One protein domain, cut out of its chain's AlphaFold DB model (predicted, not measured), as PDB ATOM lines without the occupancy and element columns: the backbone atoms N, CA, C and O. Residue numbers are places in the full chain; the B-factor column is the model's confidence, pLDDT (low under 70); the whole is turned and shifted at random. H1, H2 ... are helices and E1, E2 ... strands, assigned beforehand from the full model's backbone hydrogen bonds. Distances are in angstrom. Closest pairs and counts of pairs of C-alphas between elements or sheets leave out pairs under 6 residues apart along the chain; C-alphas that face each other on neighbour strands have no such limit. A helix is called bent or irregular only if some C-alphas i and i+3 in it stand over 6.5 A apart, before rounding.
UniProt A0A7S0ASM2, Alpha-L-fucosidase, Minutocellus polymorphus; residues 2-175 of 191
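What this domain is: This is residues 2 to 175 of the 191 residues of the protein "Alpha-L-fucosidase" of Minutocellus polymorphus (UniProt A0A7S0ASM2). Two small sheets, E1 E2 E7 E4 and E3 E6 E5, partly face to face with their strands crossed, make a sandwich at one end; H1 and residues 55 to 62 of H2 pack on the larger sheet, and H2 with residues 25 to 42 draws the shape out at the other end. Residues 2 to 8 stick out. The 174 printed residues have two named helices, then seven named strands, antiparallel in both sheets; the class is mixed, with under half of the residues in named elements. The whole is compact, radius of gyration of the C-alphas 18.1 A, with spans of 61 by 34 by 30 A.

Where its parts are: Find C-alpha 12 at (99.469, 153.290, 147.315); from there H1 runs 18.3 A to residue 24. H2, residues 43 to 62, spans 28.3 A; it is irregular, C-alphas 58 and 61 being 7.8 A apart. Next come E1, residues 80 to 85, E2, 88 to 93, E3, 101 to 104, E4, 107 to 117, E5, 129 to 132, and E6, 142 to 146. E7, residues 161 to 172, spans 21.8 A, bends by 111 degrees at residue 169 and ends at (94.565, 131.374, 170.377).

How they stand to each other: H1 touches H2 with residues 12 to 16 alone, closest at the C-alphas of Val 12 and Arg 48, 5.4 A. Both are on the twisted first sheet, two layers, at heights of 10.3 A and 15.1 A. Look for backbone N and O within hydrogen-bond range: N 83 and O 90, 3.1 A, in the hairpin E1 and E2; N 91 and O 163, 2.9 A, in the neighbours E2 and E7; and N 164 and O 116, 2.8 A, in the neighbours E7 and E4. In the other sheet, N 102 and O 145, 2.9 A, are within hydrogen-bond range in the neighbours E3 and E6, and N 130 and O 144, 2.8 A, in the hairpin E5 and E6. In H1 every O i to N i+4 pair is within hydrogen-bond range, in H2 13 of 16.

The domain as a whole: The farthest C-alphas, Asp 38 and Lys 135, are 63.9 A apart. The printed part has no cut; links H1 to H2, H2 to E1, E4 to E5 and E6 to E7 are long. Confidence is under 70 at residues 2 to 9, 72, 74 to 75, 134 to 140 and 173 to 175.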
ATOM      1  N   ARG A   2      86.798 158.837 124.974       38.00
ATOM      2  CA  ARG A   2      87.205 160.110 125.600       38.00
ATOM      3  C   ARG A   2      86.080 160.606 126.514       38.00
ATOM      4  O   ARG A   2      85.325 161.465 126.086       38.00
ATOM      5  N   ASN A   3      85.904 160.020 127.701       41.56
ATOM      6  CA  ASN A   3      85.152 160.670 128.787       41.56
ATOM      7  C   ASN A   3      85.311 159.921 130.125       41.56
ATOM      8  O   ASN A   3      84.508 159.052 130.449       41.56
ATOM      9  N   LYS A   4      86.354 160.240 130.898       44.53
ATOM     10  CA  LYS A   4      86.397 160.000 132.353       44.53
ATOM     11  C   LYS A   4      87.193 161.123 133.021       44.53
ATOM     12  O   LYS A   4      88.332 160.944 133.437       44.53
ATOM     13  N   THR A   5      86.606 162.312 133.079       42.38
ATOM     14  CA  THR A   5      87.004 163.346 134.040       42.38
ATOM     15  C   THR A   5      86.528 162.883 135.419       42.38
ATOM     16  O   THR A   5      85.357 163.048 135.743       42.38
ATOM     17  N   GLY A   6      87.400 162.203 136.171       44.91
ATOM     18  CA  GLY A   6      87.074 161.662 137.499       44.91
ATOM     19  C   GLY A   6      87.472 160.202 137.726       44.91
ATOM     20  O   GLY A   6      86.795 159.507 138.475       44.91
ATOM     21  N   VAL A   7      88.529 159.692 137.077       51.00
ATOM     22  CA  VAL A   7      89.151 158.450 137.564       51.00
ATOM     23  C   VAL A   7      89.920 158.814 138.828       51.00
ATOM     24  O   VAL A   7      91.036 159.324 138.753       51.00
ATOM     25  N   GLU A   8      89.300 158.602 139.983       59.34
ATOM     26  CA  GLU A   8      90.025 158.552 141.245       59.34
ATOM     27  C   GLU A   8      90.954 157.337 141.167       59.34
ATOM     28  O   GLU A   8      90.524 156.184 141.209       59.34
ATOM     29  N   TYR A   9      92.239 157.587 140.918       69.56
ATOM     30  CA  TYR A   9      93.232 156.528 140.977       69.56
ATOM     31  C   TYR A   9      93.433 156.154 142.439       69.56
ATOM     32  O   TYR A   9      93.811 157.004 143.248       69.56
ATOM     33  N   LEU A  10      93.226 154.876 142.749       86.75
ATOM     34  CA  LEU A  10      93.465 154.324 144.076       86.75
ATOM     35  C   LEU A  10      94.899 154.640 144.541       86.75
ATOM     36  O   LEU A  10      95.850 154.700 143.746       86.75
ATOM     37  N   SER A  11      95.045 154.926 145.832       93.00
ATOM     38  CA  SER A  11      96.318 155.310 146.444       93.00
ATOM     39  C   SER A  11      97.239 154.099 146.635       93.00
ATOM     40  O   SER A  11      96.805 152.951 146.571       93.00
ATOM     41  N   VAL A  12      98.530 154.350 146.891       95.31
ATOM     42  CA  VAL A  12      99.469 153.290 147.315       95.31
ATOM     43  C   VAL A  12      98.962 152.616 148.588       95.31
ATOM     44  O   VAL A  12      98.993 151.396 148.687       95.31
ATOM     45  N   GLU A  13      98.440 153.414 149.521       95.44
ATOM     46  CA  GLU A  13      97.849 152.941 150.773       95.44
ATOM     47  C   GLU A  13      96.740 151.919 150.536       95.44
ATOM     48  O   GLU A  13      96.799 150.828 151.091       95.44
ATOM     49  N   TYR A  14      95.798 152.235 149.643       94.75
ATOM     50  CA  TYR A  14      94.709 151.331 149.298       94.75
ATOM     51  C   TYR A  14      95.235 149.981 148.793       94.75
ATOM     52  O   TYR A  14      94.833 148.936 149.292       94.75
ATOM     53  N   PHE A  15      96.188 149.982 147.854       95.88
ATOM     54  CA  PHE A  15      96.750 148.734 147.331       95.88
ATOM     55  C   PHE A  15      97.555 147.944 148.368       95.88
ATOM     56  O   PHE A  15      97.550 146.716 148.329       95.88
ATOM     57  N   VAL A  16      98.249 148.622 149.286       97.56
ATOM     58  CA  VAL A  16      98.952 147.961 150.392       97.56
ATOM     59  C   VAL A  16      97.950 147.294 151.335       97.56
ATOM     60  O   VAL A  16      98.150 146.140 151.703       97.56
ATOM     61  N   HIS A  17      96.860 147.978 151.691       95.75
ATOM     62  CA  HIS A  17      95.818 147.423 152.561       95.75
ATOM     63  C   HIS A  17      95.107 146.236 151.901       95.75
ATOM     64  O   HIS A  17      95.008 145.179 152.517       95.75
ATOM     65  N   GLU A  18      94.722 146.359 150.628       95.56
ATOM     66  CA  GLU A  18      94.123 145.264 149.846       95.56
ATOM     67  C   GLU A  18      95.053 144.049 149.733       95.56
ATOM     68  O   GLU A  18      94.610 142.906 149.858       95.56
ATOM     69  N   LEU A  19      96.357 144.269 149.529       97.38
ATOM     70  CA  LEU A  19      97.340 143.187 149.489       97.38
ATOM     71  C   LEU A  19      97.423 142.455 150.831       97.38
ATOM     72  O   LEU A  19      97.417 141.222 150.854       97.38
ATOM     73  N   ILE A  20      97.516 143.206 151.931       96.62
ATOM     74  CA  ILE A  20      97.570 142.663 153.293       96.62
ATOM     75  C   ILE A  20      96.343 141.800 153.557       96.62
ATOM     76  O   ILE A  20      96.481 140.638 153.946       96.62
ATOM     77  N   GLU A  21      95.160 142.350 153.298       94.81
ATOM     78  CA  GLU A  21      93.893 141.669 153.506       94.81
ATOM     79  C   GLU A  21      93.808 140.394 152.660       94.81
ATOM     80  O   GLU A  21      93.593 139.300 153.186       94.81
ATOM     81  N   THR A  22      94.093 140.502 151.361       95.25
ATOM     82  CA  THR A  22      94.072 139.372 150.425       95.25
ATOM     83  C   THR A  22      94.964 138.224 150.897       95.25
ATOM     84  O   THR A  22      94.528 137.071 150.929       95.25
ATOM     85  N   VAL A  23      96.206 138.514 151.293       96.62
ATOM     86  CA  VAL A  23      97.171 137.488 151.723       96.62
ATOM     87  C   VAL A  23      96.788 136.897 153.079       96.62
ATOM     88  O   VAL A  23      96.903 135.684 153.275       96.62
ATOM     89  N   ALA A  24      96.266 137.713 153.997       94.56
ATOM     90  CA  ALA A  24      95.771 137.255 155.292       94.56
ATOM     91  C   ALA A  24      94.569 136.301 155.169       94.56
ATOM     92  O   ALA A  24      94.408 135.406 156.000       94.56
ATOM     93  N   PHE A  25      93.772 136.432 154.105       93.50
ATOM     94  CA  PHE A  25      92.698 135.498 153.747       93.50
ATOM     95  C   PHE A  25      93.139 134.350 152.820       93.50
ATOM     96  O   PHE A  25      92.341 133.474 152.494       93.50
ATOM     97  N   GLY A  26      94.414 134.301 152.427       94.00
ATOM     98  CA  GLY A  26      94.994 133.197 151.651       94.00
ATOM     99  C   GLY A  26      94.828 133.334 150.144       94.00
ATOM    100  O   GLY A  26      95.031 132.364 149.414       94.00
ATOM    101  N   GLY A  27      94.453 134.524 149.682       94.88
ATOM    102  CA  GLY A  27      94.384 134.877 148.275       94.88
ATOM    103  C   GLY A  27      95.714 135.382 147.717       94.88
ATOM    104  O   GLY A  27      96.695 135.593 148.429       94.88
ATOM    105  N   ASN A  28      95.706 135.626 146.407       94.75
ATOM    106  CA  ASN A  28      96.777 136.304 145.688       94.75
ATOM    107  C   ASN A  28      96.221 137.574 145.045       94.75
ATOM    108  O   ASN A  28      95.135 137.545 144.465       94.75
ATOM    109  N   MET A  29      96.986 138.663 145.088       93.88
ATOM    110  CA  MET A  29      96.623 139.912 144.422       93.88
ATOM    111  C   MET A  29      97.264 139.976 143.032       93.88
ATOM    112  O   MET A  29      98.486 139.883 142.903       93.88
ATOM    113  N   LEU A  30      96.448 140.165 141.992       93.56
ATOM    114  CA  LEU A  30      96.911 140.466 140.636       93.56
ATOM    115  C   LEU A  30      96.557 141.912 140.292       93.56
ATOM    116  O   LEU A  30      95.382 142.263 140.198       93.56
ATOM    117  N   LEU A  31      97.578 142.741 140.084       90.44
ATOM    118  CA  LEU A  31      97.406 144.148 139.739       90.44
ATOM    119  C   LEU A  31      97.523 144.345 138.223       90.44
ATOM    120  O   LEU A  31      98.575 144.103 137.634       90.44
ATOM    121  N   ASN A  32      96.436 144.799 137.599       87.75
ATOM    122  CA  ASN A  32      96.393 145.081 136.167       87.75
ATOM    123  C   ASN A  32      96.781 146.533 135.877       87.75
ATOM    124  O   ASN A  32      96.355 147.451 136.576       87.75
ATOM    125  N   VAL A  33      97.532 146.738 134.794       87.50
ATOM    126  CA  VAL A  33      97.975 148.062 134.344       87.50
ATOM    127  C   VAL A  33      97.680 148.196 132.857       87.50
ATOM    128  O   VAL A  33      98.062 147.336 132.065       87.50
ATOM    129  N   GLY A  34      96.971 149.256 132.474       84.94
ATOM    130  CA  GLY A  34      96.634 149.525 131.078       84.94
ATOM    131  C   GLY A  34      97.636 150.496 130.453       84.94
ATOM    132  O   GLY A  34      97.753 151.612 130.970       84.94
ATOM    133  N   PRO A  35      98.338 150.130 129.363       88.25
ATOM    134  CA  PRO A  35      99.171 151.084 128.645       88.25
ATOM    135  C   PRO A  35      98.311 152.176 127.994       88.25
ATOM    136  O   PRO A  35      97.132 151.980 127.682       88.25
ATOM    137  N   ALA A  36      98.912 153.341 127.782       88.19
ATOM    138  CA  ALA A  36      98.353 154.411 126.975       88.19
ATOM    139  C   ALA A  36      98.275 153.997 125.491       88.19
ATOM    140  O   ALA A  36      98.806 152.968 125.075       88.19
ATOM    141  N   ALA A  37      97.600 154.809 124.674       90.88
ATOM    142  CA  ALA A  37      97.401 154.515 123.251       90.88
ATOM    143  C   ALA A  37      98.715 154.395 122.452       90.88
ATOM    144  O   ALA A  37      98.735 153.747 121.411       90.88
ATOM    145  N   ASP A  38      99.793 155.009 122.938       92.62
ATOM    146  CA  ASP A  38     101.145 154.930 122.377       92.62
ATOM    147  C   ASP A  38     101.975 153.756 122.940       92.62
ATOM    148  O   ASP A  38     103.148 153.612 122.605       92.62
ATOM    149  N   GLY A  39     101.380 152.915 123.792       89.62
ATOM    150  CA  GLY A  39     102.027 151.766 124.424       89.62
ATOM    151  C   GLY A  39     102.796 152.075 125.712       89.62
ATOM    152  O   GLY A  39     103.303 151.146 126.339       89.62
ATOM    153  N   THR A  40     102.882 153.336 126.145       91.25
ATOM    154  CA  THR A  40     103.599 153.713 127.375       91.25
ATOM    155  C   THR A  40     102.787 153.399 128.633       91.25
ATOM    156  O   THR A  40     101.561 153.340 128.591       91.25
ATOM    157  N   ILE A  41     103.445 153.202 129.780       88.06
ATOM    158  CA  ILE A  41     102.752 153.098 131.073       88.06
ATOM    159  C   ILE A  41     102.560 154.515 131.633       88.06
ATOM    160  O   ILE A  41     103.554 155.208 131.856       88.06
ATOM    161  N   PRO A  42     101.316 154.957 131.900       90.00
ATOM    162  CA  PRO A  42     101.064 156.232 132.563       90.00
ATOM    163  C   PRO A  42     101.848 156.391 133.873       90.00
ATOM    164  O   PRO A  42     101.842 155.491 134.714       90.00
ATOM    165  N   ALA A  43     102.446 157.570 134.084       90.06
ATOM    166  CA  ALA A  43     103.276 157.872 135.258       90.06
ATOM    167  C   ALA A  43     102.570 157.577 136.592       90.06
ATOM    168  O   ALA A  43     103.176 157.043 137.511       90.06
ATOM    169  N   ILE A  44     101.257 157.814 136.667       88.31
ATOM    170  CA  ILE A  44     100.475 157.510 137.868       88.31
ATOM    171  C   ILE A  44     100.547 156.028 138.257       88.31
ATOM    172  O   ILE A  44     100.672 155.719 139.435       88.31
ATOM    173  N   PHE A  45     100.509 155.102 137.293       90.25
ATOM    174  CA  PHE A  45     100.634 153.673 137.583       90.25
ATOM    175  C   PHE A  45     102.054 153.306 137.988       90.25
ATOM    176  O   PHE A  45     102.234 152.476 138.875       90.25
ATOM    177  N   TRP A  46     103.046 153.951 137.377       90.81
ATOM    178  CA  TRP A  46     104.443 153.793 137.759       90.81
ATOM    179  C   TRP A  46     104.658 154.161 139.230       90.81
ATOM    180  O   TRP A  46     105.170 153.346 139.996       90.81
ATOM    181  N   ASP A  47     104.151 155.320 139.653       91.25
ATOM    182  CA  ASP A  47     104.228 155.778 141.043       91.25
ATOM    183  C   ASP A  47     103.550 154.800 142.012       91.25
ATOM    184  O   ASP A  47     104.060 154.549 143.104       91.25
ATOM    185  N   ARG A  48     102.403 154.213 141.627       93.12
ATOM    186  CA  ARG A  48     101.724 153.205 142.461       93.12
ATOM    187  C   ARG A  48     102.535 151.923 142.592       93.12
ATOM    188  O   ARG A  48     102.711 151.437 143.704       93.12
ATOM    189  N   LEU A  49     103.038 151.395 141.478       93.50
ATOM    190  CA  LEU A  49     103.831 150.167 141.465       93.50
ATOM    191  C   LEU A  49     105.128 150.324 142.261       93.50
ATOM    192  O   LEU A  49     105.467 149.436 143.041       93.50
ATOM    193  N   LEU A  50     105.820 151.455 142.102       95.44
ATOM    194  CA  LEU A  50     107.019 151.760 142.877       95.44
ATOM    195  C   LEU A  50     106.707 151.880 144.367       95.44
ATOM    196  O   LEU A  50     107.381 151.236 145.163       95.44
ATOM    197  N   GLY A  51     105.653 152.611 144.746       95.88
ATOM    198  CA  GLY A  51     105.263 152.754 146.150       95.88
ATOM    199  C   GLY A  51     104.922 151.419 146.824       95.88
ATOM    200  O   GLY A  51     105.358 151.165 147.946       95.88
ATOM    201  N   ILE A  52     104.201 150.532 146.128       97.00
ATOM    202  CA  ILE A  52     103.926 149.167 146.614       97.00
ATOM    203  C   ILE A  52     105.234 148.371 146.727       97.00
ATOM    204  O   ILE A  52     105.460 147.683 147.722       97.00
ATOM    205  N   GLY A  53     106.105 148.472 145.719       97.25
ATOM    206  CA  GLY A  53     107.405 147.808 145.705       97.25
ATOM    207  C   GLY A  53     108.305 148.245 146.861       97.25
ATOM    208  O   GLY A  53     108.923 147.400 147.502       97.25
ATOM    209  N   ASP A  54     108.348 149.539 147.167       97.19
ATOM    210  CA  ASP A  54     109.123 150.084 148.283       97.19
ATOM    211  C   ASP A  54     108.595 149.592 149.630       97.19
ATOM    212  O   ASP A  54     109.382 149.189 150.487       97.19
ATOM    213  N   TRP A  55     107.273 149.512 149.794       97.75
ATOM    214  CA  TRP A  55     106.680 148.909 150.987       97.75
ATOM    215  C   TRP A  55     107.019 147.413 151.122       97.75
ATOM    216  O   TRP A  55     107.352 146.944 152.213       97.75
ATOM    217  N   LEU A  56     106.995 146.666 150.011       98.12
ATOM    218  CA  LEU A  56     107.329 145.237 149.974       98.12
ATOM    219  C   LEU A  56     108.810 144.943 150.221       98.12
ATOM    220  O   LEU A  56     109.125 143.878 150.746       98.12
ATOM    221  N   LYS A  57     109.729 145.855 149.884       97.12
ATOM    222  CA  LYS A  57     111.153 145.698 150.239       97.12
ATOM    223  C   LYS A  57     111.350 145.601 151.750       97.12
ATOM    224  O   LYS A  57     112.228 144.872 152.194       97.12
ATOM    225  N   VAL A  58     110.520 146.311 152.511       96.81
ATOM    226  CA  VAL A  58     110.552 146.330 153.975       96.81
ATOM    227  C   VAL A  58     109.746 145.160 154.536       96.81
ATOM    228  O   VAL A  58     110.291 144.293 155.208       96.81
ATOM    229  N   ASN A  59     108.454 145.079 154.207       97.81
ATOM    230  CA  ASN A  59     107.513 144.151 154.848       97.81
ATOM    231  C   ASN A  59     107.350 142.811 154.118       97.81
ATOM    232  O   ASN A  59     106.523 141.982 154.501       97.81
ATOM    233  N   GLY A  60     108.125 142.567 153.061       97.62
ATOM    234  CA  GLY A  60     107.964 141.407 152.186       97.62
ATOM    235  C   GLY A  60     108.082 140.063 152.901       97.62
ATOM    236  O   GLY A  60     107.481 139.090 152.453       97.62
ATOM    237  N   GLU A  61     108.789 139.978 154.032       97.62
ATOM    238  CA  GLU A  61     108.855 138.735 154.811       97.62
ATOM    239  C   GLU A  61     107.502 138.299 155.397       97.62
ATOM    240  O   GLU A  61     107.255 137.096 155.495       97.62
ATOM    241  N   ALA A  62     106.620 139.259 155.700       97.81
ATOM    242  CA  ALA A  62     105.271 139.038 156.222       97.81
ATOM    243  C   ALA A  62     104.247 138.718 155.113       97.81
ATOM    244  O   ALA A  62     103.107 138.340 155.393       97.81
ATOM    245  N   ILE A  63     104.655 138.824 153.845       98.31
ATOM    246  CA  ILE A  63     103.811 138.605 152.665       98.31
ATOM    247  C   ILE A  63     104.261 137.363 151.892       98.31
ATOM    248  O   ILE A  63     103.491 136.438 151.643       98.31
ATOM    249  N   TYR A  64     105.534 137.297 151.509       98.12
ATOM    250  CA  TYR A  64     106.021 136.250 150.623       98.12
ATOM    251  C   TYR A  64     106.167 134.898 151.325       98.12
ATOM    252  O   TYR A  64     106.957 134.721 152.264       98.12
ATOM    253  N   LYS A  65     105.490 133.892 150.752       97.12
ATOM    254  CA  LYS A  65     105.469 132.497 151.232       97.12
ATOM    255  C   LYS A  65     104.917 132.362 152.655       97.12
ATOM    256  O   LYS A  65     105.217 131.376 153.331       97.12
ATOM    257  N   THR A  66     104.159 133.349 153.115       97.81
ATOM    258  CA  THR A  66     103.373 133.221 154.333       97.81
ATOM    259  C   THR A  66     102.067 132.494 154.016       97.81
ATOM    260  O   THR A  66     101.735 132.226 152.858       97.81
ATOM    261  N   LYS A  67     101.360 132.086 155.062       96.25
ATOM    262  CA  LYS A  67     100.020 131.505 154.985       96.25
ATOM    263  C   LYS A  67      99.093 132.299 155.899       96.25
ATOM    264  O   LYS A  67      99.598 132.890 156.859       96.25
ATOM    265  N   PRO A  68      97.772 132.274 155.673       95.12
ATOM    266  CA  PRO A  68      96.809 132.733 156.664       95.12
ATOM    267  C   PRO A  68      97.111 132.123 158.023       95.12
ATOM    268  O   PRO A  68      97.370 130.918 158.126       95.12
ATOM    269  N   TRP A  69      97.105 132.951 159.062       92.94
ATOM    270  CA  TRP A  69      97.161 132.422 160.414       92.94
ATOM    271  C   TRP A  69      95.786 131.880 160.831       92.94
ATOM    272  O   TRP A  69      94.761 132.218 160.250       92.94
ATOM    273  N   LYS A  70      95.758 131.002 161.835       83.12
ATOM    274  CA  LYS A  70      94.572 130.221 162.242       83.12
ATOM    275  C   LYS A  70      93.462 131.023 162.940       83.12
ATOM    276  O   LYS A  70      92.460 130.445 163.347       83.12
ATOM    277  N   VAL A  71      93.652 132.326 163.115       78.88
ATOM    278  CA  VAL A  71      92.704 133.226 163.777       78.88
ATOM    279  C   VAL A  71      91.825 133.890 162.721       78.88
ATOM    280  O   VAL A  71      92.311 134.267 161.656       78.88
ATOM    281  N   ALA A  72      90.537 134.061 163.026       63.00
ATOM    282  CA  ALA A  72      89.662 134.909 162.226       63.00
ATOM    283  C   ALA A  72      90.232 136.338 162.157       63.00
ATOM    284  O   ALA A  72      90.495 136.962 163.184       63.00
ATOM    285  N   GLN A  73      90.438 136.841 160.941       73.00
ATOM    286  CA  GLN A  73      90.946 138.192 160.719       73.00
ATOM    287  C   GLN A  73      89.894 139.189 161.225       73.00
ATOM    288  O   GLN A  73      88.814 139.296 160.645       73.00
ATOM    289  N   ASN A  74      90.174 139.872 162.334       56.41
ATOM    290  CA  ASN A  74      89.250 140.830 162.932       56.41
ATOM    291  C   ASN A  74      89.696 142.254 162.601       56.41
ATOM    292  O   ASN A  74      90.853 142.615 162.802       56.41
ATOM    293  N   GLN A  75      88.749 143.081 162.157       56.81
ATOM    294  CA  GLN A  75      88.925 144.525 162.014       56.81
ATOM    295  C   GLN A  75      89.045 145.163 163.406       56.81
ATOM    296  O   GLN A  75      88.083 145.689 163.956       56.81
ATOM    297  N   THR A  76      90.228 145.069 164.008       70.56
ATOM    298  CA  THR A  76      90.600 145.860 165.187       70.56
ATOM    299  C   THR A  76      90.637 147.345 164.818       70.56
ATOM    300  O   THR A  76      90.802 147.679 163.643       70.56
ATOM    301  N   ASP A  77      90.648 148.246 165.798       75.75
ATOM    302  CA  ASP A  77      90.772 149.694 165.549       75.75
ATOM    303  C   ASP A  77      92.003 150.073 164.703       75.75
ATOM    304  O   ASP A  77      91.951 151.009 163.895       75.75
ATOM    305  N   VAL A  78      93.087 149.302 164.836       83.56
ATOM    306  CA  VAL A  78      94.345 149.456 164.084       83.56
ATOM    307  C   VAL A  78      94.388 148.705 162.742       83.56
ATOM    308  O   VAL A  78      95.385 148.789 162.028       83.56
ATOM    309  N   GLY A  79      93.329 147.964 162.397       88.00
ATOM    310  CA  GLY A  79      93.266 147.084 161.226       88.00
ATOM    311  C   GLY A  79      94.364 146.016 161.206       88.00
ATOM    312  O   GLY A  79      95.219 146.039 160.324       88.00
ATOM    313  N   ALA A  80      94.369 145.118 162.197       91.12
ATOM    314  CA  ALA A  80      95.339 144.037 162.323       91.12
ATOM    315  C   ALA A  80      94.924 142.790 161.522       91.12
ATOM    316  O   ALA A  80      93.867 142.205 161.753       91.12
ATOM    317  N   TYR A  81      95.812 142.344 160.639       94.12
ATOM    318  CA  TYR A  81      95.693 141.126 159.844       94.12
ATOM    319  C   TYR A  81      96.872 140.200 160.130       94.12
ATOM    320  O   TYR A  81      97.975 140.664 160.410       94.12
ATOM    321  N   TYR A  82      96.674 138.888 160.035       95.00
ATOM    322  CA  TYR A  82      97.678 137.914 160.450       95.00
ATOM    323  C   TYR A  82      98.079 136.947 159.346       95.00
ATOM    324  O   TYR A  82      97.243 136.264 158.747       95.00
ATOM    325  N   THR A  83      99.388 136.799 159.176       96.50
ATOM    326  CA  THR A  83     100.003 135.740 158.374       96.50
ATOM    327  C   THR A  83     101.012 134.966 159.222       96.50
ATOM    328  O   THR A  83     101.400 135.388 160.310       96.50
ATOM    329  N   THR A  84     101.439 133.791 158.766       97.12
ATOM    330  CA  THR A  84     102.428 132.980 159.482       97.12
ATOM    331  C   THR A  84     103.407 132.287 158.545       97.12
ATOM    332  O   THR A  84     103.064 131.909 157.420       97.12
ATOM    333  N   LYS A  85     104.647 132.118 159.016       97.12
ATOM    334  CA  LYS A  85     105.723 131.404 158.323       97.12
ATOM    335  C   LYS A  85     106.770 130.936 159.329       97.12
ATOM    336  O   LYS A  85     107.277 131.732 160.108       97.12
ATOM    337  N   GLY A  86     107.115 129.648 159.295       94.25
ATOM    338  CA  GLY A  86     108.237 129.101 160.070       94.25
ATOM    339  C   GLY A  86     108.162 129.358 161.581       94.25
ATOM    340  O   GLY A  86     109.169 129.726 162.170       94.25
ATOM    341  N   GLY A  87     106.979 129.237 162.193       93.31
ATOM    342  CA  GLY A  87     106.781 129.501 163.629       93.31
ATOM    343  C   GLY A  87     106.701 130.986 164.007       93.31
ATOM    344  O   GLY A  87     106.445 131.305 165.162       93.31
ATOM    345  N   THR A  88     106.871 131.892 163.041       97.06
ATOM    346  CA  THR A  88     106.623 133.326 163.218       97.06
ATOM    347  C   THR A  88     105.186 133.650 162.826       97.06
ATOM    348  O   THR A  88     104.696 133.196 161.785       97.06
ATOM    349  N   VAL A  89     104.512 134.441 163.651       97.06
ATOM    350  CA  VAL A  89     103.235 135.085 163.335       97.06
ATOM    351  C   VAL A  89     103.520 136.548 163.041       97.06
ATOM    352  O   VAL A  89     104.171 137.224 163.831       97.06
ATOM    353  N   TYR A  90     103.042 137.036 161.904       97.19
ATOM    354  CA  TYR A  90     103.149 138.437 161.530       97.19
ATOM    355  C   TYR A  90     101.801 139.113 161.741       97.19
ATOM    356  O   TYR A  90     100.812 138.684 161.149       97.19
ATOM    357  N   ALA A  91     101.768 140.167 162.554       95.56
ATOM    358  CA  ALA A  91     100.631 141.072 162.661       95.56
ATOM    359  C   ALA A  91     100.870 142.286 161.750       95.56
ATOM    360  O   ALA A  91     101.751 143.104 162.006       95.56
ATOM    361  N   LEU A  92     100.115 142.370 160.662       95.81
ATOM    362  CA  LEU A  92     100.109 143.458 159.690       95.81
ATOM    363  C   LEU A  92      99.053 144.479 160.114       95.81
ATOM    364  O   LEU A  92      97.862 144.186 160.047       95.81
ATOM    365  N   VAL A  93      99.476 145.660 160.557       93.81
ATOM    366  CA  VAL A  93      98.580 146.732 161.013       93.81
ATOM    367  C   VAL A  93      98.510 147.843 159.970       93.81
ATOM    368  O   VAL A  93      99.536 148.334 159.493       93.81
ATOM    369  N   THR A  94      97.295 148.237 159.595       93.12
ATOM    370  CA  THR A  94      97.056 149.269 158.571       93.12
ATOM    371  C   THR A  94      97.029 150.684 159.141       93.12
ATOM    372  O   THR A  94      97.132 151.656 158.396       93.12
ATOM    373  N   LYS A  95      96.945 150.820 160.469       90.62
ATOM    374  CA  LYS A  95      97.070 152.093 161.182       90.62
ATOM    375  C   LYS A  95      98.093 151.964 162.298       90.62
ATOM    376  O   LYS A  95      98.104 150.972 163.025       90.62
ATOM    377  N   TRP A  96      98.923 152.992 162.452       88.81
ATOM    378  CA  TRP A  96      99.846 153.047 163.575       88.81
ATOM    379  C   TRP A  96      99.041 153.153 164.880       88.81
ATOM    380  O   TRP A  96      98.084 153.937 164.925       88.81
ATOM    381  N   PRO A  97      99.375 152.372 165.920       87.88
ATOM    382  CA  PRO A  97      98.699 152.455 167.209       87.88
ATOM    383  C   PRO A  97      98.789 153.865 167.798       87.88
ATOM    384  O   PRO A  97      99.805 154.557 167.683       87.88
ATOM    385  N   LYS A  98      97.712 154.285 168.462       83.38
ATOM    386  CA  LYS A  98      97.725 155.502 169.278       83.38
ATOM    387  C   LYS A  98      98.506 155.246 170.566       83.38
ATOM    388  O   LYS A  98      98.681 154.102 170.974       83.38
ATOM    389  N   ASP A  99      98.990 156.325 171.175       85.75
ATOM    390  CA  ASP A  99      99.631 156.306 172.496       85.75
ATOM    391  C   ASP A  99     100.805 155.326 172.628       85.75
ATOM    392  O   ASP A  99     101.137 154.903 173.729       85.75
ATOM    393  N   ASN A 100     101.446 154.982 171.504       89.12
ATOM    394  CA  ASN A 100     102.580 154.066 171.443       89.12
ATOM    395  C   ASN A 100     102.290 152.651 171.981       89.12
ATOM    396  O   ASN A 100     103.216 151.935 172.353       89.12
ATOM    397  N   ARG A 101     101.024 152.211 171.978       90.31
ATOM    398  CA  ARG A 101     100.630 150.889 172.488       90.31
ATOM    399  C   ARG A 101      99.800 150.125 171.472       90.31
ATOM    400  O   ARG A 101      98.696 150.529 171.117       90.31
ATOM    401  N   LEU A 102     100.331 148.999 171.006       91.00
ATOM    402  CA  LEU A 102      99.631 148.086 170.109       91.00
ATOM    403  C   LEU A 102      99.030 146.932 170.904       91.00
ATOM    404  O   LEU A 102      99.754 146.149 171.509       91.00
ATOM    405  N   ILE A 103      97.711 146.790 170.849       90.00
ATOM    406  CA  ILE A 103      97.000 145.711 171.532       90.00
ATOM    407  C   ILE A 103      96.540 144.692 170.496       90.00
ATOM    408  O   ILE A 103      95.792 145.021 169.575       90.00
ATOM    409  N   LEU A 104      96.981 143.444 170.654       89.38
ATOM    410  CA  LEU A 104      96.570 142.324 169.814       89.38
ATOM    411  C   LEU A 104      95.842 141.297 170.680       89.38
ATOM    412  O   LEU A 104      96.413 140.683 171.582       89.38
ATOM    413  N   SER A 105      94.558 141.098 170.405       86.94
ATOM    414  CA  SER A 105      93.707 140.227 171.215       86.94
ATOM    415  C   SER A 105      93.954 138.738 170.997       86.94
ATOM    416  O   SER A 105      93.757 137.945 171.919       86.94
ATOM    417  N   ALA A 106      94.362 138.354 169.790       86.25
ATOM    418  CA  ALA A 106      94.409 136.960 169.376       86.25
ATOM    419  C   ALA A 106      95.686 136.191 169.774       86.25
ATOM    420  O   ALA A 106      95.549 135.038 170.208       86.25
ATOM    421  N   PRO A 107      96.905 136.761 169.644       90.50
ATOM    422  CA  PRO A 107      98.132 136.101 170.084       90.50
ATOM    423  C   PRO A 107      98.126 135.801 171.579       90.50
ATOM    424  O   PRO A 107      97.833 136.669 172.397       90.50
ATOM    425  N   MET A 108      98.482 134.563 171.924       90.19
ATOM    426  CA  MET A 108      98.664 134.130 173.304       90.19
ATOM    427  C   MET A 108     100.166 134.033 173.603       90.19
ATOM    428  O   MET A 108     100.804 133.076 173.144       90.19
ATOM    429  N   PRO A 109     100.751 135.017 174.309       93.00
ATOM    430  CA  PRO A 109     102.176 135.016 174.587       93.00
ATOM    431  C   PRO A 109     102.570 133.924 175.589       93.00
ATOM    432  O   PRO A 109     101.754 133.413 176.359       93.00
ATOM    433  N   THR A 110     103.851 133.580 175.572       94.25
ATOM    434  CA  THR A 110     104.533 132.715 176.537       94.25
ATOM    435  C   THR A 110     105.757 133.444 177.094       94.25
ATOM    436  O   THR A 110     106.074 134.552 176.663       94.25
ATOM    437  N   ALA A 111     106.473 132.819 178.032       93.56
ATOM    438  CA  ALA A 111     107.726 133.368 178.552       93.56
ATOM    439  C   ALA A 111     108.805 133.562 177.466       93.56
ATOM    440  O   ALA A 111     109.665 134.422 177.620       93.56
ATOM    441  N   ASP A 112     108.726 132.811 176.362       95.50
ATOM    442  CA  ASP A 112     109.672 132.884 175.245       95.50
ATOM    443  C   ASP A 112     109.208 133.851 174.142       95.50
ATOM    444  O   ASP A 112     109.813 133.913 173.069       95.50
ATOM    445  N   THR A 113     108.101 134.577 174.349       96.81
ATOM    446  CA  THR A 113     107.565 135.465 173.317       96.81
ATOM    447  C   THR A 113     108.494 136.637 173.047       96.81
ATOM    448  O   THR A 113     108.856 137.407 173.937       96.81
ATOM    449  N   GLN A 114     108.823 136.804 171.771       96.69
ATOM    450  CA  GLN A 114     109.634 137.900 171.268       96.69
ATOM    451  C   GLN A 114     108.879 138.636 170.170       96.69
ATOM    452  O   GLN A 114     108.287 138.006 169.287       96.69
ATOM    453  N   VAL A 115     108.931 139.966 170.216       96.56
ATOM    454  CA  VAL A 115     108.236 140.857 169.284       96.56
ATOM    455  C   VAL A 115     109.249 141.803 168.654       96.56
ATOM    456  O   VAL A 115     110.061 142.380 169.365       96.56
ATOM    457  N   ARG A 116     109.192 142.009 167.339       95.12
ATOM    458  CA  ARG A 116     109.951 143.066 166.646       95.12
ATOM    459  C   ARG A 116     109.109 143.716 165.555       95.12
ATOM    460  O   ARG A 116     108.212 143.073 165.008       95.12
ATOM    461  N   VAL A 117     109.431 144.951 165.187       93.38
ATOM    462  CA  VAL A 117     108.870 145.582 163.982       93.38
ATOM    463  C   VAL A 117     109.726 145.183 162.785       93.38
ATOM    464  O   VAL A 117     110.952 145.181 162.851       93.38
ATOM    465  N   VAL A 118     109.095 144.807 161.681       94.25
ATOM    466  CA  VAL A 118     109.813 144.473 160.454       94.25
ATOM    467  C   VAL A 118     110.444 145.737 159.865       94.25
ATOM    468  O   VAL A 118     109.769 146.746 159.670       94.25
ATOM    469  N   GLY A 119     111.745 145.669 159.571       89.81
ATOM    470  CA  GLY A 119     112.499 146.769 158.966       89.81
ATOM    471  C   GLY A 119     112.919 147.884 159.923       89.81
ATOM    472  O   GLY A 119     113.462 148.880 159.454       89.81
ATOM    473  N   LEU A 120     112.681 147.730 161.227       87.81
ATOM    474  CA  LEU A 120     113.184 148.632 162.257       87.81
ATOM    475  C   LEU A 120     114.179 147.877 163.137       87.81
ATOM    476  O   LEU A 120     113.801 146.918 163.811       87.81
ATOM    477  N   ASP A 121     115.421 148.342 163.154       78.62
ATOM    478  CA  ASP A 121     116.413 147.875 164.114       78.62
ATOM    479  C   ASP A 121     116.235 148.661 165.417       78.62
ATOM    480  O   ASP A 121     116.256 149.894 165.421       78.62
ATOM    481  N   THR A 122     116.022 147.954 166.524       74.44
ATOM    482  CA  THR A 122     116.030 148.538 167.869       74.44
ATOM    483  C   THR A 122     117.325 148.151 168.574       74.44
ATOM    484  O   THR A 122     117.849 147.061 168.343       74.44
ATOM    485  N   ASP A 123     117.835 149.011 169.462       73.19
ATOM    486  CA  ASP A 123     119.076 148.743 170.210       73.19
ATOM    487  C   ASP A 123     119.005 147.431 171.018       73.19
ATOM    488  O   ASP A 123     120.001 146.729 171.181       73.19
ATOM    489  N   GLU A 124     117.805 147.075 171.487       70.81
ATOM    490  CA  GLU A 124     117.524 145.856 172.255       70.81
ATOM    491  C   GLU A 124     117.092 144.662 171.377       70.81
ATOM    492  O   GLU A 124     116.894 143.554 171.876       70.81
ATOM    493  N   GLY A 125     116.918 144.863 170.066       79.50
ATOM    494  CA  GLY A 125     116.486 143.857 169.085       79.50
ATOM    495  C   GLY A 125     115.008 143.440 169.156       79.50
ATOM    496  O   GLY A 125     114.452 142.992 168.150       79.50
ATOM    497  N   TYR A 126     114.353 143.609 170.309       90.44
ATOM    498  CA  TYR A 126     112.949 143.262 170.534       90.44
ATOM    499  C   TYR A 126     112.190 144.375 171.262       90.44
ATOM    500  O   TYR A 126     112.777 145.204 171.950       90.44
ATOM    501  N   LEU A 127     110.871 144.400 171.085       92.88
ATOM    502  CA  LEU A 127     109.966 145.317 171.767       92.88
ATOM    503  C   LEU A 127     109.526 144.750 173.114       92.88
ATOM    504  O   LEU A 127     109.227 143.557 173.231       92.88
ATOM    505  N   ALA A 128     109.409 145.639 174.100       93.38
ATOM    506  CA  ALA A 128     108.754 145.330 175.359       93.38
ATOM    507  C   ALA A 128     107.265 145.033 175.128       93.38
ATOM    508  O   ALA A 128     106.598 145.656 174.295       93.38
ATOM    509  N   TRP A 129     106.741 144.074 175.882       94.56
ATOM    510  CA  TRP A 129     105.332 143.718 175.850       94.56
ATOM    511  C   TRP A 129     104.856 143.270 177.232       94.56
ATOM    512  O   TRP A 129     105.641 142.801 178.055       94.56
ATOM    513  N   ASP A 130     103.556 143.405 177.462       92.94
ATOM    514  CA  ASP A 130     102.841 142.881 178.626       92.94
ATOM    515  C   ASP A 130     101.612 142.087 178.154       92.94
ATOM    516  O   ASP A 130     101.225 142.137 176.982       92.94
ATOM    517  N   TYR A 131     100.986 141.326 179.045       89.81
ATOM    518  CA  TYR A 131      99.768 140.585 178.754       89.81
ATOM    519  C   TYR A 131      98.646 140.965 179.713       89.81
ATOM    520  O   TYR A 131      98.682 140.680 180.911       89.81
ATOM    521  N   VAL A 132      97.585 141.545 179.156       86.62
ATOM    522  CA  VAL A 132      96.385 141.896 179.912       86.62
ATOM    523  C   VAL A 132      95.380 140.757 179.796       86.62
ATOM    524  O   VAL A 132      94.747 140.550 178.758       86.62
ATOM    525  N   ALA A 133      95.212 140.011 180.888       76.25
ATOM    526  CA  ALA A 133      94.159 139.013 181.018       76.25
ATOM    527  C   ALA A 133      92.874 139.688 181.512       76.25
ATOM    528  O   ALA A 133      92.740 139.951 182.707       76.25
ATOM    529  N   SER A 134      91.911 139.949 180.626       66.56
ATOM    530  CA  SER A 134      90.593 140.405 181.078       66.56
ATOM    531  C   SER A 134      89.605 139.260 181.286       66.56
ATOM    532  O   SER A 134      89.537 138.315 180.500       66.56
ATOM    533  N   LYS A 135      88.813 139.386 182.357       53.97
ATOM    534  CA  LYS A 135      87.643 138.553 182.665       53.97
ATOM    535  C   LYS A 135      86.318 139.234 182.295       53.97
ATOM    536  O   LYS A 135      85.270 138.613 182.445       53.97
ATOM    537  N   GLU A 136      86.351 140.481 181.826       53.44
ATOM    538  CA  GLU A 136      85.158 141.273 181.517       53.44
ATOM    539  C   GLU A 136      84.896 141.349 180.009       53.44
ATOM    540  O   GLU A 136      85.777 141.662 179.207       53.44
ATOM    541  N   ILE A 137      83.646 141.095 179.623       44.50
ATOM    542  CA  ILE A 137      83.171 141.235 178.243       44.50
ATOM    543  C   ILE A 137      83.274 142.714 177.840       44.50
ATOM    544  O   ILE A 137      82.635 143.560 178.457       44.50
ATOM    545  N   GLY A 138      84.056 143.019 176.799       50.22
ATOM    546  CA  GLY A 138      84.207 144.378 176.256       50.22
ATOM    547  C   GLY A 138      85.445 145.152 176.719       50.22
ATOM    548  O   GLY A 138      85.559 146.332 176.410       50.22
ATOM    549  N   SER A 139      86.376 144.511 177.428       59.12
ATOM    550  CA  SER A 139      87.663 145.116 177.799       59.12
ATOM    551  C   SER A 139      88.814 144.544 176.967       59.12
ATOM    552  O   SER A 139      88.785 143.384 176.547       59.12
ATOM    553  N   GLU A 140      89.823 145.381 176.721       64.56
ATOM    554  CA  GLU A 140      91.000 145.077 175.906       64.56
ATOM    555  C   GLU A 140      91.913 144.064 176.609       64.56
ATOM    556  O   GLU A 140      92.925 144.398 177.217       64.56
ATOM    557  N   ALA A 141      91.548 142.787 176.553       76.69
ATOM    558  CA  ALA A 141      92.508 141.732 176.826       76.69
ATOM    559  C   ALA A 141      93.456 141.602 175.626       76.69
ATOM    560  O   ALA A 141      93.033 141.756 174.474       76.69
ATOM    561  N   GLY A 142      94.679 141.126 175.842       87.12
ATOM    562  CA  GLY A 142      95.597 140.760 174.759       87.12
ATOM    563  C   GLY A 142      97.054 140.945 175.128       87.12
ATOM    564  O   GLY A 142      97.375 141.358 176.242       87.12
ATOM    565  N   ILE A 143      97.929 140.650 174.169       90.94
ATOM    566  CA  ILE A 143      99.306 141.125 174.242       90.94
ATOM    567  C   ILE A 143      99.303 142.630 173.956       90.94
ATOM    568  O   ILE A 143      98.723 143.081 172.965       90.94
ATOM    569  N   VAL A 144      99.915 143.400 174.848       92.62
ATOM    570  CA  VAL A 144     100.129 144.839 174.718       92.62
ATOM    571  C   VAL A 144     101.597 145.037 174.387       92.62
ATOM    572  O   VAL A 144     102.459 144.733 175.201       92.62
ATOM    573  N   ILE A 145     101.879 145.517 173.188       93.75
ATOM    574  CA  ILE A 145     103.225 145.767 172.686       93.75
ATOM    575  C   ILE A 145     103.492 147.266 172.801       93.75
ATOM    576  O   ILE A 145     102.748 148.075 172.240       93.75
ATOM    577  N   GLU A 146     104.566 147.627 173.494       92.81
ATOM    578  CA  GLU A 146     105.043 149.004 173.566       92.81
ATOM    579  C   GLU A 146     105.821 149.307 172.281       92.81
ATOM    580  O   GLU A 146     106.836 148.672 171.978       92.81
ATOM    581  N   VAL A 147     105.317 150.245 171.480       90.50
ATOM    582  CA  VAL A 147     105.930 150.606 170.201       90.50
ATOM    583  C   VAL A 147     106.710 151.913 170.327       90.50
ATOM    584  O   VAL A 147     106.244 152.854 170.964       90.50
ATOM    585  N   PRO A 148     107.900 152.030 169.717       85.31
ATOM    586  CA  PRO A 148     108.651 153.272 169.780       85.31
ATOM    587  C   PRO A 148     107.907 154.382 169.021       85.31
ATOM    588  O   PRO A 148     107.280 154.111 167.990       85.31
ATOM    589  N   PRO A 149     107.990 155.644 169.476       81.56
ATOM    590  CA  PRO A 149     107.473 156.760 168.702       81.56
ATOM    591  C   PRO A 149     108.231 156.842 167.375       81.56
ATOM    592  O   PRO A 149     109.449 157.011 167.344       81.56
ATOM    593  N   LEU A 150     107.502 156.730 166.269       80.06
ATOM    594  CA  LEU A 150     108.094 156.829 164.945       80.06
ATOM    595  C   LEU A 150     108.289 158.298 164.549       80.06
ATOM    596  O   LEU A 150     107.327 159.007 164.249       80.06
ATOM    597  N   THR A 151     109.540 158.753 164.512       79.12
ATOM    598  CA  THR A 151     109.919 160.019 163.863       79.12
ATOM    599  C   THR A 151     110.253 159.777 162.385       79.12
ATOM    600  O   THR A 151     110.582 158.650 162.012       79.12
ATOM    601  N   PRO A 152     110.192 160.800 161.507       77.38
ATOM    602  CA  PRO A 152     110.527 160.649 160.086       77.38
ATOM    603  C   PRO A 152     111.868 159.964 159.802       77.38
ATOM    604  O   PRO A 152     111.984 159.291 158.783       77.38
ATOM    605  N   ASP A 153     112.837 160.102 160.707       77.38
ATOM    606  CA  ASP A 153     114.179 159.530 160.583       77.38
ATOM    607  C   ASP A 153     114.235 158.024 160.890       77.38
ATOM    608  O   ASP A 153     115.175 157.351 160.476       77.38
ATOM    609  N   VAL A 154     113.232 157.485 161.595       80.94
ATOM    610  CA  VAL A 154     113.166 156.071 162.013       80.94
ATOM    611  C   VAL A 154     111.972 155.314 161.427       80.94
ATOM    612  O   VAL A 154     111.838 154.119 161.662       80.94
ATOM    613  N   ILE A 155     111.086 155.964 160.662       82.88
ATOM    614  CA  ILE A 155     109.961 155.284 159.999       82.88
ATOM    615  C   ILE A 155     110.504 154.316 158.932       82.88
ATOM    616  O   ILE A 155     111.047 154.784 157.929       82.88
ATOM    617  N   PRO A 156     110.292 152.991 159.064       84.62
ATOM    618  CA  PRO A 156     110.823 152.033 158.094       84.62
ATOM    619  C   PRO A 156     110.028 152.050 156.781       84.62
ATOM    620  O   PRO A 156     110.568 151.829 155.702       84.62
ATOM    621  N   CYS A 157     108.725 152.329 156.859       90.06
ATOM    622  CA  CYS A 157     107.810 152.387 155.725       90.06
ATOM    623  C   CYS A 157     106.544 153.187 156.069       90.06
ATOM    624  O   CYS A 157     106.234 153.433 157.234       90.06
ATOM    625  N   ARG A 158     105.782 153.574 155.042       90.69
ATOM    626  CA  ARG A 158     104.463 154.218 155.184       90.69
ATOM    627  C   ARG A 158     103.333 153.215 154.934       90.69
ATOM    628  O   ARG A 158     103.587 152.110 154.474       90.69
ATOM    629  N   HIS A 159     102.092 153.636 155.165       94.38
ATOM    630  CA  HIS A 159     100.842 152.936 154.820       94.38
ATOM    631  C   HIS A 159     100.452 151.740 155.696       94.38
ATOM    632  O   HIS A 159      99.274 151.604 156.003       94.38
ATOM    633  N   ALA A 160     101.392 150.888 156.092       94.94
ATOM    634  CA  ALA A 160     101.145 149.767 156.997       94.94
ATOM    635  C   ALA A 160     102.462 149.261 157.593       94.94
ATOM    636  O   ALA A 160     103.531 149.514 157.029       94.94
ATOM    637  N   TRP A 161     102.379 148.511 158.689       95.00
ATOM    638  CA  TRP A 161     103.539 148.005 159.421       95.00
ATOM    639  C   TRP A 161     103.343 146.544 159.804       95.00
ATOM    640  O   TRP A 161     102.234 146.135 160.141       95.00
ATOM    641  N   ALA A 162     104.414 145.756 159.758       95.69
ATOM    642  CA  ALA A 162     104.395 144.368 160.197       95.69
ATOM    643  C   ALA A 162     105.134 144.206 161.530       95.69
ATOM    644  O   ALA A 162     106.250 144.692 161.702       95.69
ATOM    645  N   PHE A 163     104.528 143.461 162.448       95.38
ATOM    646  CA  PHE A 163     105.131 143.030 163.702       95.38
ATOM    647  C   PHE A 163     105.374 141.529 163.625       95.38
ATOM    648  O   PHE A 163     104.429 140.761 163.455       95.38
ATOM    649  N   ALA A 164     106.631 141.109 163.721       96.75
ATOM    650  CA  ALA A 164     107.001 139.703 163.766       96.75
ATOM    651  C   ALA A 164     106.997 139.228 165.220       96.75
ATOM    652  O   ALA A 164     107.693 139.792 166.065       96.75
ATOM    653  N   ILE A 165     106.210 138.190 165.492       96.75
ATOM    654  CA  ILE A 165     105.993 137.638 166.825       96.75
ATOM    655  C   ILE A 165     106.365 136.157 166.803       96.75
ATOM    656  O   ILE A 165     105.865 135.384 165.982       96.75
ATOM    657  N   THR A 166     107.247 135.752 167.709       96.88
ATOM    658  CA  THR A 166     107.686 134.358 167.876       96.88
ATOM    659  C   THR A 166     107.459 133.899 169.312       96.88
ATOM    660  O   THR A 166     107.118 134.711 170.165       96.88
ATOM    661  N   GLY A 167     107.590 132.595 169.577       95.38
ATOM    662  CA  GLY A 167     107.396 132.045 170.924       95.38
ATOM    663  C   GLY A 167     105.951 132.141 171.424       95.38
ATOM    664  O   GLY A 167     105.722 132.201 172.629       95.38
ATOM    665  N   LEU A 168     104.971 132.204 170.517       93.44
ATOM    666  CA  LEU A 168     103.552 132.175 170.871       93.44
ATOM    667  C   LEU A 168     103.101 130.755 171.212       93.44
ATOM    668  O   LEU A 168     103.612 129.772 170.674       93.44
ATOM    669  N   SER A 169     102.087 130.660 172.067       89.06
ATOM    670  CA  SER A 169     101.395 129.401 172.317       89.06
ATOM    671  C   SER A 169     100.651 128.928 171.065       89.06
ATOM    672  O   SER A 169     100.179 129.722 170.247       89.06
ATOM    673  N   GLU A 170     100.464 127.612 170.940       83.44
ATOM    674  CA  GLU A 170      99.548 127.050 169.947       83.44
ATOM    675  C   GLU A 170      98.076 127.393 170.253       83.44
ATOM    676  O   GLU A 170      97.228 127.319 169.363       83.44
ATOM    677  N   ALA A 171      97.747 127.800 171.479       76.94
ATOM    678  CA  ALA A 171      96.421 128.316 171.799       76.94
ATOM    679  C   ALA A 171      96.216 129.725 171.213       76.94
ATOM    680  O   ALA A 171      97.132 130.543 171.186       76.94
ATOM    681  N   ILE A 172      94.990 130.026 170.786       74.00
ATOM    682  CA  ILE A 172      94.565 131.374 170.377       74.00
ATOM    683  C   ILE A 172      93.462 131.852 171.310       74.00
ATOM    684  O   ILE A 172      92.664 131.039 171.788       74.00
ATOM    685  N   ARG A 173      93.391 133.159 171.578       68.94
ATOM    686  CA  ARG A 173      92.246 133.679 172.326       68.94
ATOM    687  C   ARG A 173      91.022 133.743 171.414       68.94
ATOM    688  O   ARG A 173      91.007 134.491 170.444       68.94
ATOM    689  N   ASN A 174      89.974 133.003 171.769       58.72
ATOM    690  CA  ASN A 174      88.664 133.136 171.143       58.72
ATOM    691  C   ASN A 174      87.871 134.234 171.859       58.72
ATOM    692  O   ASN A 174      87.453 134.063 173.005       58.72
ATOM    693  N   GLU A 175      87.643 135.361 171.188       51.75
ATOM    694  CA  GLU A 175      86.692 136.378 171.641       51.75
ATOM    695  C   GLU A 175      85.259 135.849 171.489       51.75
ATOM    696  O   GLU A 175      84.592 136.070 170.486       51.75
TER     697      GLU A 175